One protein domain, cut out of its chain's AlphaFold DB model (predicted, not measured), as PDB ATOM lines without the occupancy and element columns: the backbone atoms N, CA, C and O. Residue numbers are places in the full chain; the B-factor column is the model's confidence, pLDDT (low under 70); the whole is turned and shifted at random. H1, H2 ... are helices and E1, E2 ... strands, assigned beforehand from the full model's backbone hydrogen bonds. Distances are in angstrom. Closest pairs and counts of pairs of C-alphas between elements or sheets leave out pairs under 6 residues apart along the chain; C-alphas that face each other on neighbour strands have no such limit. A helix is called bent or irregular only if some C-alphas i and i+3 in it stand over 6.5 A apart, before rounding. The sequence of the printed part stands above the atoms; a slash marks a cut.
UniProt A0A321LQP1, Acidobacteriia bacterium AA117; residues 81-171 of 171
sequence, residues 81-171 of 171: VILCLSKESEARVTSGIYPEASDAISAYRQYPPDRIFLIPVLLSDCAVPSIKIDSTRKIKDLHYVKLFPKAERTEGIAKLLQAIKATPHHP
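This is residues 81 to 171 of the 171 residues of a protein of Acidobacteriia bacterium AA117 (UniProt A0A321LQP1). A ribbon of two parallel strands, E1 and E2, runs through the middle, with helix H2 on the E1 side and the longest helix, H3, on the E2 side. H1 joins the end of E1 to H2, while the unnamed residues 123 to 149 make a long excursion from E2 before the chain reaches H3. The printed part has 91 residues with three named helices and two named strands, in the order E1, H1, H2, E2, H3. The sheet has the order E1, E2, and the class is mixed, helices and strands. The whole is compact, with a radius of gyration of the C-alphas of 13.4 A and spans of 32 by 32 by 21 A.

E1, residues 81 to 85, and E2, residues 117 to 122, are parallel neighbours, with 23 degrees between their directions. C-alphas 83 and 120 face each other at 4.7 A; N 83 and O 119, at 2.9 A, and N 121 and O 83, at 2.8 A, are within hydrogen-bond range. With H1, residues 87 to 95, and H2, residues 99 to 110, they form a strand-helix-strand unit, two parallel neighbour strands with helices between them along the chain; its crossover is right-handed. H2 and E1 are near each other, with 6 pairs of C-alphas within 10 A. H1 and H2 are near each other too, the closest C-alphas 8.4 A apart, only just beyond 8 A. H3, residues 150 to 165, has 1 pair of C-alphas within 8 A of E2, those of Ile 119 and Ala 163, at 7.7 A. H3 is apart from E1, H1 and H2, and H1 is apart from E2. Residues 121 to 122 of E2 also pair, parallel, with residues 145 to 146. Every O i to N i+4 pair is within hydrogen-bond range in H1, but 6 of 8 are in H2 and 10 of 12 in H3.

E2 measures 16.4 A from first to last C-alpha, and E1, 12.3 A, begins at C-alpha 81 (15.621, 29.105, 110.948). H1 measures 12.2 A and H2 16.9 A. H3, 23.2 A, ends at C-alpha 165 (8.470, 25.517, 101.186). H2 and H3 are irregular: C-alphas 100 and 103 are 7.6 A apart, and C-alphas 151 and 154 are 7.3 A apart.

The C-alphas farthest apart, of Ser 95 and Pro 171, are 38.1 A apart. The printed part has no cut and ends at the chain's last residue, 171. The link from E2 to H3 is long, with 27 residues. Mean pLDDT of the printed part is 85.1; residues 95 to 109 and residue 113 are under 70.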
ATOM      1  N   VAL A  81      15.209  27.914 110.202       92.06
ATOM      2  CA  VAL A  81      15.621  29.105 110.948       92.06
ATOM      3  C   VAL A  81      15.853  30.223 109.950       92.06
ATOM      4  O   VAL A  81      16.696  30.103 109.059       92.06
ATOM      5  N   ILE A  82      15.137  31.329 110.121       94.50
ATOM      6  CA  ILE A  82      15.422  32.569 109.407       94.50
ATOM      7  C   ILE A  82      16.398  33.378 110.249       94.50
ATOM      8  O   ILE A  82      16.058  33.834 111.342       94.50
ATOM      9  N   LEU A  83      17.610  33.563 109.730       92.88
ATOM     10  CA  LEU A  83      18.628  34.400 110.348       92.88
ATOM     11  C   LEU A  83      18.553  35.810 109.765       92.88
ATOM     12  O   LEU A  83      19.020  36.054 108.653       92.88
ATOM     13  N   CYS A  84      17.975  36.730 110.526       94.19
ATOM     14  CA  CYS A  84      17.847  38.131 110.160       94.19
ATOM     15  C   CYS A  84      19.172  38.865 110.398       94.19
ATOM     16  O   CYS A  84      19.601  39.057 111.537       94.19
ATOM     17  N   LEU A  85      19.799  39.286 109.307       93.62
ATOM     18  CA  LEU A  85      21.030  40.058 109.269       93.62
ATOM     19  C   LEU A  85      20.715  41.534 109.024       93.62
ATOM     20  O   LEU A  85      19.875  41.891 108.202       93.62
ATOM     21  N   SER A  86      21.409  42.391 109.747       94.81
ATOM     22  CA  SER A  86      21.270  43.844 109.721       94.81
ATOM     23  C   SER A  86      22.591  44.520 110.092       94.81
ATOM     24  O   SER A  86      23.519  43.860 110.576       94.81
ATOM     25  N   LYS A  87      22.672  45.847 109.934       94.62
ATOM     26  CA  LYS A  87      23.814  46.643 110.417       94.62
ATOM     27  C   LYS A  87      24.027  46.480 111.921       94.62
ATOM     28  O   LYS A  87      25.167  46.391 112.372       94.62
ATOM     29  N   GLU A  88      22.949  46.383 112.700       91.06
ATOM     30  CA  GLU A  88      23.032  46.148 114.143       91.06
ATOM     31  C   GLU A  88      23.655  44.776 114.438       91.06
ATOM     32  O   GLU A  88      24.539  44.659 115.289       91.06
ATOM     33  N   SER A  89      23.266  43.743 113.680       86.56
ATOM     34  CA  SER A  89      23.854  42.406 113.817       86.56
ATOM     35  C   SER A  89      25.325  42.351 113.383       86.56
ATOM     36  O   SER A  89      26.131  41.683 114.027       86.56
ATOM     37  N   GLU A  90      25.707  43.082 112.333       89.12
ATOM     38  CA  GLU A  90      27.088  43.167 111.843       89.12
ATOM     39  C   GLU A  90      28.006  43.837 112.876       89.12
ATOM     40  O   GLU A  90      29.089  43.325 113.182       89.12
ATOM     41  N   ALA A  91      27.550  44.945 113.470       86.00
ATOM     42  CA  ALA A  91      28.270  45.643 114.532       86.00
ATOM     43  C   ALA A  91      28.487  44.744 115.763       86.00
ATOM     44  O   ALA A  91      29.560  44.747 116.375       86.00
ATOM     45  N   ARG A  92      27.499  43.908 116.090       81.69
ATOM     46  CA  ARG A  92      27.569  42.906 117.162       81.69
ATOM     47  C   ARG A  92      28.574  41.796 116.895       81.69
ATOM     48  O   ARG A  92      29.421  41.516 117.740       81.69
ATOM     49  N   VAL A  93      28.554  41.223 115.691       78.31
ATOM     50  CA  VAL A  93      29.574  40.241 115.279       78.31
ATOM     51  C   VAL A  93      30.973  40.847 115.383       78.31
ATOM     52  O   VAL A  93      31.881  40.211 115.913       78.31
ATOM     53  N   THR A  94      31.140  42.086 114.920       74.38
ATOM     54  CA  THR A  94      32.441  42.775 114.899       74.38
ATOM     55  C   THR A  94      32.950  43.111 116.300       74.38
ATOM     56  O   THR A  94      34.141  42.981 116.568       74.38
ATOM     57  N   SER A  95      32.062  43.504 117.214       68.50
ATOM     58  CA  SER A  95      32.416  43.791 118.611       68.50
ATOM     59  C   SER A  95      32.604  42.537 119.473       68.50
ATOM     60  O   SER A  95      32.970  42.652 120.640       68.50
ATOM     61  N   GLY A  96      32.358  41.337 118.927       58.00
ATOM     62  CA  GLY A  96      32.391  40.069 119.668       58.00
ATOM     63  C   GLY A  96      31.209  39.884 120.627       58.00
ATOM     64  O   GLY A  96      31.125  38.871 121.321       58.00
ATOM     65  N   ILE A  97      30.284  40.844 120.652       55.31
ATOM     66  CA  ILE A  97      29.076  40.842 121.465       55.31
ATOM     67  C   ILE A  97      27.962  40.301 120.577       55.31
ATOM     68  O   ILE A  97      27.296  41.057 119.881       55.31
ATOM     69  N   TYR A  98      27.754  38.985 120.591       65.06
ATOM     70  CA  TYR A  98      26.658  38.346 119.850       65.06
ATOM     71  C   TYR A  98      25.571  37.693 120.741       65.06
ATOM     72  O   TYR A  98      25.138  36.585 120.436       65.06
ATOM     73  N   PRO A  99      25.131  38.304 121.862       54.62
ATOM     74  CA  PRO A  99      24.304  37.625 122.856       54.62
ATOM     75  C   PRO A  99      22.858  37.371 122.407       54.62
ATOM     76  O   PRO A  99      22.335  36.309 122.727       54.62
ATOM     77  N   GLU A 100      22.210  38.252 121.632       53.50
ATOM     78  CA  GLU A 100      20.762  38.126 121.351       53.50
ATOM     79  C   GLU A 100      20.384  36.922 120.467       53.50
ATOM     80  O   GLU A 100      19.222  36.527 120.424       53.50
ATOM     81  N   ALA A 101      21.371  36.294 119.819       48.88
ATOM     82  CA  ALA A 101      21.239  35.037 119.083       48.88
ATOM     83  C   ALA A 101      22.294  33.991 119.493       48.88
ATOM     84  O   ALA A 101      22.369  32.937 118.862       48.88
ATOM     85  N   SER A 102      23.106  34.236 120.534       49.47
ATOM     86  CA  SER A 102      24.160  33.295 120.950       49.47
ATOM     87  C   SER A 102      23.567  31.951 121.354       49.47
ATOM     88  O   SER A 102      24.099  30.916 120.962       49.47
ATOM     89  N   ASP A 103      22.433  31.952 122.055       56.72
ATOM     90  CA  ASP A 103      21.785  30.713 122.487       56.72
ATOM     91  C   ASP A 103      21.020  30.037 121.350       56.72
ATOM     92  O   ASP A 103      21.064  28.819 121.246       56.72
ATOM     93  N   ALA A 104      20.421  30.793 120.424       58.28
ATOM     94  CA  ALA A 104      19.767  30.227 119.242       58.28
ATOM     95  C   ALA A 104      20.773  29.643 118.235       58.28
ATOM     96  O   ALA A 104      20.540  28.566 117.696       58.28
ATOM     97  N   ILE A 105      21.917  30.300 118.002       60.78
ATOM     98  CA  ILE A 105      22.999  29.777 117.152       60.78
ATOM     99  C   ILE A 105      23.728  28.625 117.844       60.78
ATOM    100  O   ILE A 105      24.081  27.647 117.185       60.78
ATOM    101  N   SER A 106      23.964  28.709 119.154       64.31
ATOM    102  CA  SER A 106      24.558  27.598 119.904       64.31
ATOM    103  C   SER A 106      23.621  26.396 119.926       64.31
ATOM    104  O   SER A 106      24.079  25.294 119.643       64.31
ATOM    105  N   ALA A 107      22.320  26.602 120.150       65.19
ATOM    106  CA  ALA A 107      21.301  25.564 120.026       65.19
ATOM    107  C   ALA A 107      21.234  25.028 118.593       65.19
ATOM    108  O   ALA A 107      21.272  23.822 118.401       65.19
ATOM    109  N   TYR A 108      21.245  25.889 117.571       69.94
ATOM    110  CA  TYR A 108      21.295  25.471 116.166       69.94
ATOM    111  C   TYR A 108      22.487  24.542 115.899       69.94
ATOM    112  O   TYR A 108      22.320  23.483 115.303       69.94
ATOM    113  N   ARG A 109      23.680  24.898 116.397       69.94
ATOM    114  CA  ARG A 109      24.908  24.095 116.258       69.94
ATOM    115  C   ARG A 109      24.852  22.743 116.969       69.94
ATOM    116  O   ARG A 109      25.675  21.886 116.661       69.94
ATOM    117  N   GLN A 110      23.930  22.546 117.912       73.31
ATOM    118  CA  GLN A 110      23.714  21.245 118.555       73.31
ATOM    119  C   GLN A 110      22.947  20.273 117.650       73.31
ATOM    120  O   GLN A 110      22.989  19.064 117.882       73.31
ATOM    121  N   TYR A 111      22.273  20.766 116.606       73.19
ATOM    122  CA  TYR A 111      21.528  19.933 115.670       73.19
ATOM    123  C   TYR A 111      22.359  19.581 114.430       73.19
ATOM    124  O   TYR A 111      23.176  20.387 113.977       73.19
ATOM    125  N   PRO A 112      22.151  18.385 113.842       71.94
ATOM    126  CA  PRO A 112      22.805  18.016 112.596       71.94
ATOM    127  C   PRO A 112      22.542  19.046 111.484       71.94
ATOM    128  O   PRO A 112      21.417  19.548 111.393       71.94
ATOM    129  N   PRO A 113      23.515  19.314 110.594       65.62
ATOM    130  CA  PRO A 113      23.426  20.403 109.617       65.62
ATOM    131  C   PRO A 113      22.316  20.259 108.560       65.62
ATOM    132  O   PRO A 113      22.043  21.225 107.847       65.62
ATOM    133  N   ASP A 114      21.698  19.077 108.477       71.69
ATOM    134  CA  ASP A 114      20.596  18.744 107.568       71.69
ATOM    135  C   ASP A 114      19.235  18.660 108.282       71.69
ATOM    136  O   ASP A 114      18.207  18.471 107.635       71.69
ATOM    137  N   ARG A 115      19.204  18.800 109.618       78.44
ATOM    138  CA  ARG A 115      17.968  18.715 110.417       78.44
ATOM    139  C   ARG A 115      17.177  20.021 110.411       78.44
ATOM    140  O   ARG A 115      15.952  19.985 110.461       78.44
ATOM    141  N   ILE A 116      17.862  21.160 110.398       79.75
ATOM    142  CA  ILE A 116      17.238  22.486 110.435       79.75
ATOM    143  C   ILE A 116      17.799  23.292 109.276       79.75
ATOM    144  O   ILE A 116      19.010  23.477 109.167       79.75
ATOM    145  N   PHE A 117      16.921  23.788 108.410       89.00
ATOM    146  CA  PHE A 117      17.351  24.563 107.255       89.00
ATOM    147  C   PHE A 117      17.594  26.030 107.640       89.00
ATOM    148  O   PHE A 117      16.683  26.706 108.116       89.00
ATOM    149  N   LEU A 118      18.813  26.541 107.442       90.19
ATOM    150  CA  LEU A 118      19.170  27.929 107.754       90.19
ATOM    151  C   LEU A 118      18.995  28.835 106.527       90.19
ATOM    152  O   LEU A 118      19.631  28.611 105.499       90.19
ATOM    153  N   ILE A 119      18.184  29.887 106.657       94.38
ATOM    154  CA  ILE A 119      17.897  30.862 105.595       94.38
ATOM    155  C   ILE A 119      18.346  32.256 106.053       94.38
ATOM    156  O   ILE A 119      17.668  32.878 106.876       94.38
ATOM    157  N   PRO A 120      19.468  32.786 105.543       95.19
ATOM    158  CA  PRO A 120      19.860  34.159 105.825       95.19
ATOM    159  C   PRO A 120      18.939  35.159 105.114       95.19
ATOM    160  O   PRO A 120      18.684  35.059 103.909       95.19
ATOM    161  N   VAL A 121      18.475  36.157 105.859       97.25
ATOM    162  CA  VAL A 121      17.624  37.244 105.373       97.25
ATOM    163  C   VAL A 121      18.255  38.563 105.779       97.25
ATOM    164  O   VAL A 121      18.445  38.813 106.960       97.25
ATOM    165  N   LEU A 122      18.576  39.425 104.822       97.38
ATOM    166  CA  LEU A 122      19.107  40.749 105.115       97.38
ATOM    167  C   LEU A 122      17.949  41.748 105.221       97.38
ATOM    168  O   LEU A 122      17.156  41.896 104.287       97.38
ATOM    169  N   LEU A 123      17.887  42.449 106.349       97.25
ATOM    170  CA  LEU A 123      16.930  43.514 106.661       97.25
ATOM    171  C   LEU A 123      17.474  44.910 106.322       97.25
ATOM    172  O   LEU A 123      16.716  45.869 106.217       97.25
ATOM    173  N   SER A 124      18.789  45.035 106.146       96.62
ATOM    174  CA  SER A 124      19.466  46.279 105.779       96.62
ATOM    175  C   SER A 124      20.757  45.985 105.021       96.62
ATOM    176  O   SER A 124      21.227  44.848 105.010       96.62
ATOM    177  N   ASP A 125      21.380  47.024 104.470       96.31
ATOM    178  CA  ASP A 125      22.687  46.916 103.822       96.31
ATOM    179  C   ASP A 125      23.792  46.621 104.846       96.31
ATOM    180  O   ASP A 125      24.207  47.514 105.585       96.31
ATOM    181  N   CYS A 126      24.212  45.360 104.931       94.38
ATOM    182  CA  CYS A 126      25.244  44.875 105.845       94.38
ATOM    183  C   CYS A 126      26.022  43.711 105.217       94.38
ATOM    184  O   CYS A 126      25.498  42.987 104.360       94.38
ATOM    185  N   ALA A 127      27.250  43.473 105.677       92.56
ATOM    186  CA  ALA A 127      27.992  42.291 105.268       92.56
ATOM    187  C   ALA A 127      27.412  41.021 105.902       92.56
ATOM    188  O   ALA A 127      27.003  40.986 107.064       92.56
ATOM    189  N   VAL A 128      27.433  39.928 105.136       91.00
ATOM    190  CA  VAL A 128      27.095  38.603 105.657       91.00
ATOM    191  C   VAL A 128      28.308  38.046 106.412       91.00
ATOM    192  O   VAL A 128      29.402  37.961 105.840       91.00
ATOM    193  N   PRO A 129      28.163  37.648 107.687       87.75
ATOM    194  CA  PRO A 129      29.308  37.283 108.507       87.75
ATOM    195  C   PRO A 129      29.955  35.965 108.056       87.75
ATOM    196  O   PRO A 129      29.292  34.997 107.683       87.75
ATOM    197  N   SER A 130      31.284  35.876 108.175       87.94
ATOM    198  CA  SER A 130      32.059  34.656 107.875       87.94
ATOM    199  C   SER A 130      32.056  33.617 109.006       87.94
ATOM    200  O   SER A 130      33.037  32.895 109.200       87.94
ATOM    201  N   ILE A 131      30.960  33.537 109.763       82.69
ATOM    202  CA  ILE A 131      30.797  32.613 110.891       82.69
ATOM    203  C   ILE A 131      30.552  31.197 110.362       82.69
ATOM    204  O   ILE A 131      29.777  31.000 109.427       82.69
ATOM    205  N   LYS A 132      31.209  30.202 110.970       81.56
ATOM    206  CA  LYS A 132      30.993  28.783 110.657       81.56
ATOM    207  C   LYS A 132      29.630  28.309 111.164       81.56
ATOM    208  O   LYS A 132      29.275  28.564 112.321       81.56
ATOM    209  N   ILE A 133      28.919  27.601 110.293       77.50
ATOM    210  CA  ILE A 133      27.674  26.882 110.585       77.50
ATOM    211  C   ILE A 133      28.038  25.477 111.073       77.50
ATOM    212  O   ILE A 133      27.618  25.068 112.149       77.50
ATOM    213  N   ASP A 134      28.888  24.798 110.302       77.31
ATOM    214  CA  ASP A 134      29.422  23.464 110.567       77.31
ATOM    215  C   ASP A 134      30.899  23.380 110.118       77.31
ATOM    216  O   ASP A 134      31.568  24.403 109.926       77.31
ATOM    217  N   SER A 135      31.443  22.166 109.993       79.31
ATOM    218  CA  SER A 135      32.832  21.933 109.578       79.31
ATOM    219  C   SER A 135      33.138  22.382 108.144       79.31
ATOM    220  O   SER A 135      34.303  22.630 107.832       79.31
ATOM    221  N   THR A 136      32.120  22.522 107.293       81.25
ATOM    222  CA  THR A 136      32.249  22.738 105.844       81.25
ATOM    223  C   THR A 136      31.642  24.051 105.350       81.25
ATOM    224  O   THR A 136      32.125  24.596 104.361       81.25
ATOM    225  N   ARG A 137      30.628  24.597 106.034       84.12
ATOM    226  CA  ARG A 137      29.864  25.771 105.575       84.12
ATOM    227  C   ARG A 137      30.018  26.979 106.496       84.12
ATOM    228  O   ARG A 137      30.071  26.855 107.726       84.12
ATOM    229  N   LYS A 138      30.016  28.178 105.906       87.12
ATOM    230  CA  LYS A 138      29.873  29.460 106.616       87.12
ATOM    231  C   LYS A 138      28.597  30.169 106.182       87.12
ATOM    232  O   LYS A 138      28.113  29.953 105.079       87.12
ATOM    233  N   ILE A 139      28.100  31.072 107.026       87.12
ATOM    234  CA  ILE A 139      26.888  31.860 106.742       87.12
ATOM    235  C   ILE A 139      27.041  32.648 105.437       87.12
ATOM    236  O   ILE A 139      26.141  32.625 104.605       87.12
ATOM    237  N   LYS A 140      28.203  33.268 105.209       90.56
ATOM    238  CA  LYS A 140      28.496  33.997 103.964       90.56
ATOM    239  C   LYS A 140      28.479  33.166 102.677       90.56
ATOM    240  O   LYS A 140      28.425  33.753 101.604       90.56
ATOM    241  N   ASP A 141      28.587  31.843 102.783       91.75
ATOM    242  CA  ASP A 141      28.625  30.945 101.627       91.75
ATOM    243  C   ASP A 141      27.205  30.461 101.263       91.75
ATOM    244  O   ASP A 141      27.014  29.792 100.250       91.75
ATOM    245  N   LEU A 142      26.200  30.800 102.082       90.56
ATOM    246  CA  LEU A 142      24.797  30.537 101.794       90.56
ATOM    247  C   LEU A 142      24.207  31.629 100.898       90.56
ATOM    248  O   LEU A 142      24.500  32.818 101.048       90.56
ATOM    249  N   HIS A 143      23.286  31.228 100.022       95.00
ATOM    250  CA  HIS A 143      22.377  32.180  99.394       95.00
ATOM    251  C   HIS A 143      21.515  32.864 100.456       95.00
ATOM    252  O   HIS A 143      21.114  32.246 101.442       95.00
ATOM    253  N   TYR A 144      21.208  34.135 100.225       95.62
ATOM    254  CA  TYR A 144      20.423  34.956 101.132       95.62
ATOM    255  C   TYR A 144      19.301  35.676 100.391       95.62
ATOM    256  O   TYR A 144      19.370  35.911  99.182       95.62
ATOM    257  N   VAL A 145      18.273  36.058 101.140       97.75
ATOM    258  CA  VAL A 145      17.181  36.902 100.655       97.75
ATOM    259  C   VAL A 145      17.401  38.325 101.147       97.75
ATOM    260  O   VAL A 145      17.772  38.534 102.298       97.75
ATOM    261  N   LYS A 146      17.150  39.318 100.297       97.81
ATOM    262  CA  LYS A 146      17.092  40.720 100.717       97.81
ATOM    263  C   LYS A 146      15.640  41.136 100.913       97.81
ATOM    264  O   LYS A 146      14.812  40.885 100.044       97.81
ATOM    265  N   LEU A 147      15.351  41.794 102.031       97.94
ATOM    266  CA  LEU A 147      14.082  42.495 102.273       97.94
ATOM    267  C   LEU A 147      14.243  44.022 102.211       97.94
ATOM    268  O   LEU A 147      13.312  44.769 102.505       97.94
ATOM    269  N   PHE A 148      15.422  44.472 101.782       95.75
ATOM    270  CA  PHE A 148      15.778  45.859 101.537       95.75
ATOM    271  C   PHE A 148      16.424  45.987 100.138       95.75
ATOM    272  O   PHE A 148      17.058  45.032  99.684       95.75
ATOM    273  N   PRO A 149      16.338  47.158  99.483       95.88
ATOM    274  CA  PRO A 149      15.493  48.299  99.842       95.88
ATOM    275  C   PRO A 149      13.998  47.941  99.783       95.88
ATOM    276  O   PRO A 149      13.613  46.933  99.199       95.88
ATOM    277  N   LYS A 150      13.129  48.777 100.371       93.69
ATOM    278  CA  LYS A 150      11.681  48.500 100.485       93.69
ATOM    279  C   LYS A 150      11.012  48.138  99.149       93.69
ATOM    280  O   LYS A 150      10.077  47.345  99.144       93.69
ATOM    281  N   ALA A 151      11.499  48.689  98.036       96.44
ATOM    282  CA  ALA A 151      11.009  48.385  96.690       96.44
ATOM    283  C   ALA A 151      11.196  46.908  96.282       96.44
ATOM    284  O   ALA A 151      10.389  46.387  95.521       96.44
ATOM    285  N   GLU A 152      12.212  46.225  96.814       94.44
ATOM    286  CA  GLU A 152      12.510  44.812  96.531       94.44
ATOM    287  C   GLU A 152      11.845  43.854  97.534       94.44
ATOM    288  O   GLU A 152      11.817  42.642  97.318       94.44
ATOM    289  N   ARG A 153      11.266  44.376  98.628       97.00
ATOM    290  CA  ARG A 153      10.750  43.569  99.745       97.00
ATOM    291  C   ARG A 153       9.708  42.545  99.302       97.00
ATOM    292  O   ARG A 153       9.752  41.412  99.765       97.00
ATOM    293  N   THR A 154       8.796  42.909  98.401       97.62
ATOM    294  CA  THR A 154       7.758  41.988  97.904       97.62
ATOM    295  C   THR A 154       8.361  40.782  97.183       97.62
ATOM    296  O   THR A 154       7.968  39.647  97.451       97.62
ATOM    297  N   GLU A 155       9.344  41.004  96.309       97.88
ATOM    298  CA  GLU A 155      10.048  39.916  95.621       97.88
ATOM    299  C   GLU A 155      10.878  39.084  96.607       97.88
ATOM    300  O   GLU A 155      10.895  37.853  96.532       97.88
ATOM    301  N   GLY A 156      11.516  39.746  97.573       98.06
ATOM    302  CA  GLY A 156      12.238  39.095  98.660       98.06
ATOM    303  C   GLY A 156      11.351  38.147  99.470       98.06
ATOM    304  O   GLY A 156      11.703  36.981  99.640       98.06
ATOM    305  N   ILE A 157      10.166  38.593  99.898       98.38
ATOM    306  CA  ILE A 157       9.192  37.746 100.608       98.38
ATOM    307  C   ILE A 157       8.780  36.544  99.748       98.38
ATOM    308  O   ILE A 157       8.750  35.422 100.253       98.38
ATOM    309  N   ALA A 158       8.532  36.734  98.449       98.31
ATOM    310  CA  ALA A 158       8.187  35.627  97.555       98.31
ATOM    311  C   ALA A 158       9.309  34.571  97.470       98.31
ATOM    312  O   ALA A 158       9.044  33.372  97.592       98.31
ATOM    313  N   LYS A 159      10.569  35.008  97.333       98.31
ATOM    314  CA  LYS A 159      11.752  34.126  97.334       98.31
ATOM    315  C   LYS A 159      11.939  33.410  98.670       98.31
ATOM    316  O   LYS A 159      12.258  32.224  98.692       98.31
ATOM    317  N   LEU A 160      11.714  34.109  99.781       98.31
ATOM    318  CA  LEU A 160      11.793  33.527 101.117       98.31
ATOM    319  C   LEU A 160      10.742  32.432 101.315       98.31
ATOM    320  O   LEU A 160      11.084  31.339 101.755       98.31
ATOM    321  N   LEU A 161       9.491  32.681 100.922       98.25
ATOM    322  CA  LEU A 161       8.425  31.677 100.979       98.25
ATOM    323  C   LEU A 161       8.736  30.459 100.100       98.25
ATOM    324  O   LEU A 161       8.475  29.330 100.507       98.25
ATOM    325  N   GLN A 162       9.325  30.663  98.919       97.75
ATOM    326  CA  GLN A 162       9.792  29.556  98.083       97.75
ATOM    327  C   GLN A 162      10.867  28.724  98.798       97.75
ATOM    328  O   GLN A 162      10.787  27.498  98.792       97.75
ATOM    329  N   ALA A 163      11.844  29.376  99.436       96.81
ATOM    330  CA  ALA A 163      12.897  28.693 100.183       96.81
ATOM    331  C   ALA A 163      12.341  27.905 101.382       96.81
ATOM    332  O   ALA A 163      12.717  26.753 101.569       96.81
ATOM    333  N   ILE A 164      11.410  28.492 102.145       96.38
ATOM    334  CA  ILE A 164      10.730  27.848 103.283       96.38
ATOM    335  C   ILE A 164       9.992  26.577 102.835       96.38
ATOM    336  O   ILE A 164      10.183  25.512 103.423       96.38
ATOM    337  N   LYS A 165       9.218  26.658 101.747       95.50
ATOM    338  CA  LYS A 165       8.470  25.517 101.186       95.50
ATOM    339  C   LYS A 165       9.367  24.428 100.600       95.50
ATOM    340  O   LYS A 165       8.957  23.279 100.508       95.50
ATOM    341  N   ALA A 166      10.584  24.779 100.193       94.19
ATOM    342  CA  ALA A 166      11.568  23.826  99.690       94.19
ATOM    343  C   ALA A 166      12.345  23.112 100.811       94.19
ATOM    344  O   ALA A 166      13.170  22.243 100.519       94.19
ATOM    345  N   THR A 167      12.132  23.472 102.082       91.00
ATOM    346  CA  THR A 167      12.856  22.833 103.184       91.00
ATOM    347  C   THR A 167      12.423  21.370 103.359       91.00
ATOM    348  O   THR A 167      11.229  21.075 103.295       91.00
ATOM    349  N   PRO A 168      13.350  20.427 103.633       86.69
ATOM    350  CA  PRO A 168      13.043  18.986 103.666       86.69
ATOM    351  C   PRO A 168      11.984  18.551 104.688       86.69
ATOM    352  O   PRO A 168      11.487  17.426 104.643       86.69
ATOM    353  N   HIS A 169      11.694  19.405 105.667       87.00
ATOM    354  CA  HIS A 169      10.821  19.106 106.796       87.00
ATOM    355  C   HIS A 169       9.635  20.069 106.915       87.00
ATOM    356  O   HIS A 169       8.972  20.043 107.962       87.00
ATOM    357  N   HIS A 170       9.382  20.871 105.871       91.12
ATOM    358  CA  HIS A 170       8.179  21.694 105.732       91.12
ATOM    359  C   HIS A 170       6.917  20.805 105.860       91.12
ATOM    360  O   HIS A 170       6.927  19.690 105.327       91.12
ATOM    361  N   PRO A 171       5.909  21.208 106.656       88.94
ATOM    362  CA  PRO A 171       4.709  20.409 106.925       88.94
ATOM    363  C   PRO A 171       3.670  20.397 105.794       88.94
ATOM    364  O   PRO A 171       3.562  21.392 105.048       88.94
TER     365      PRO A 171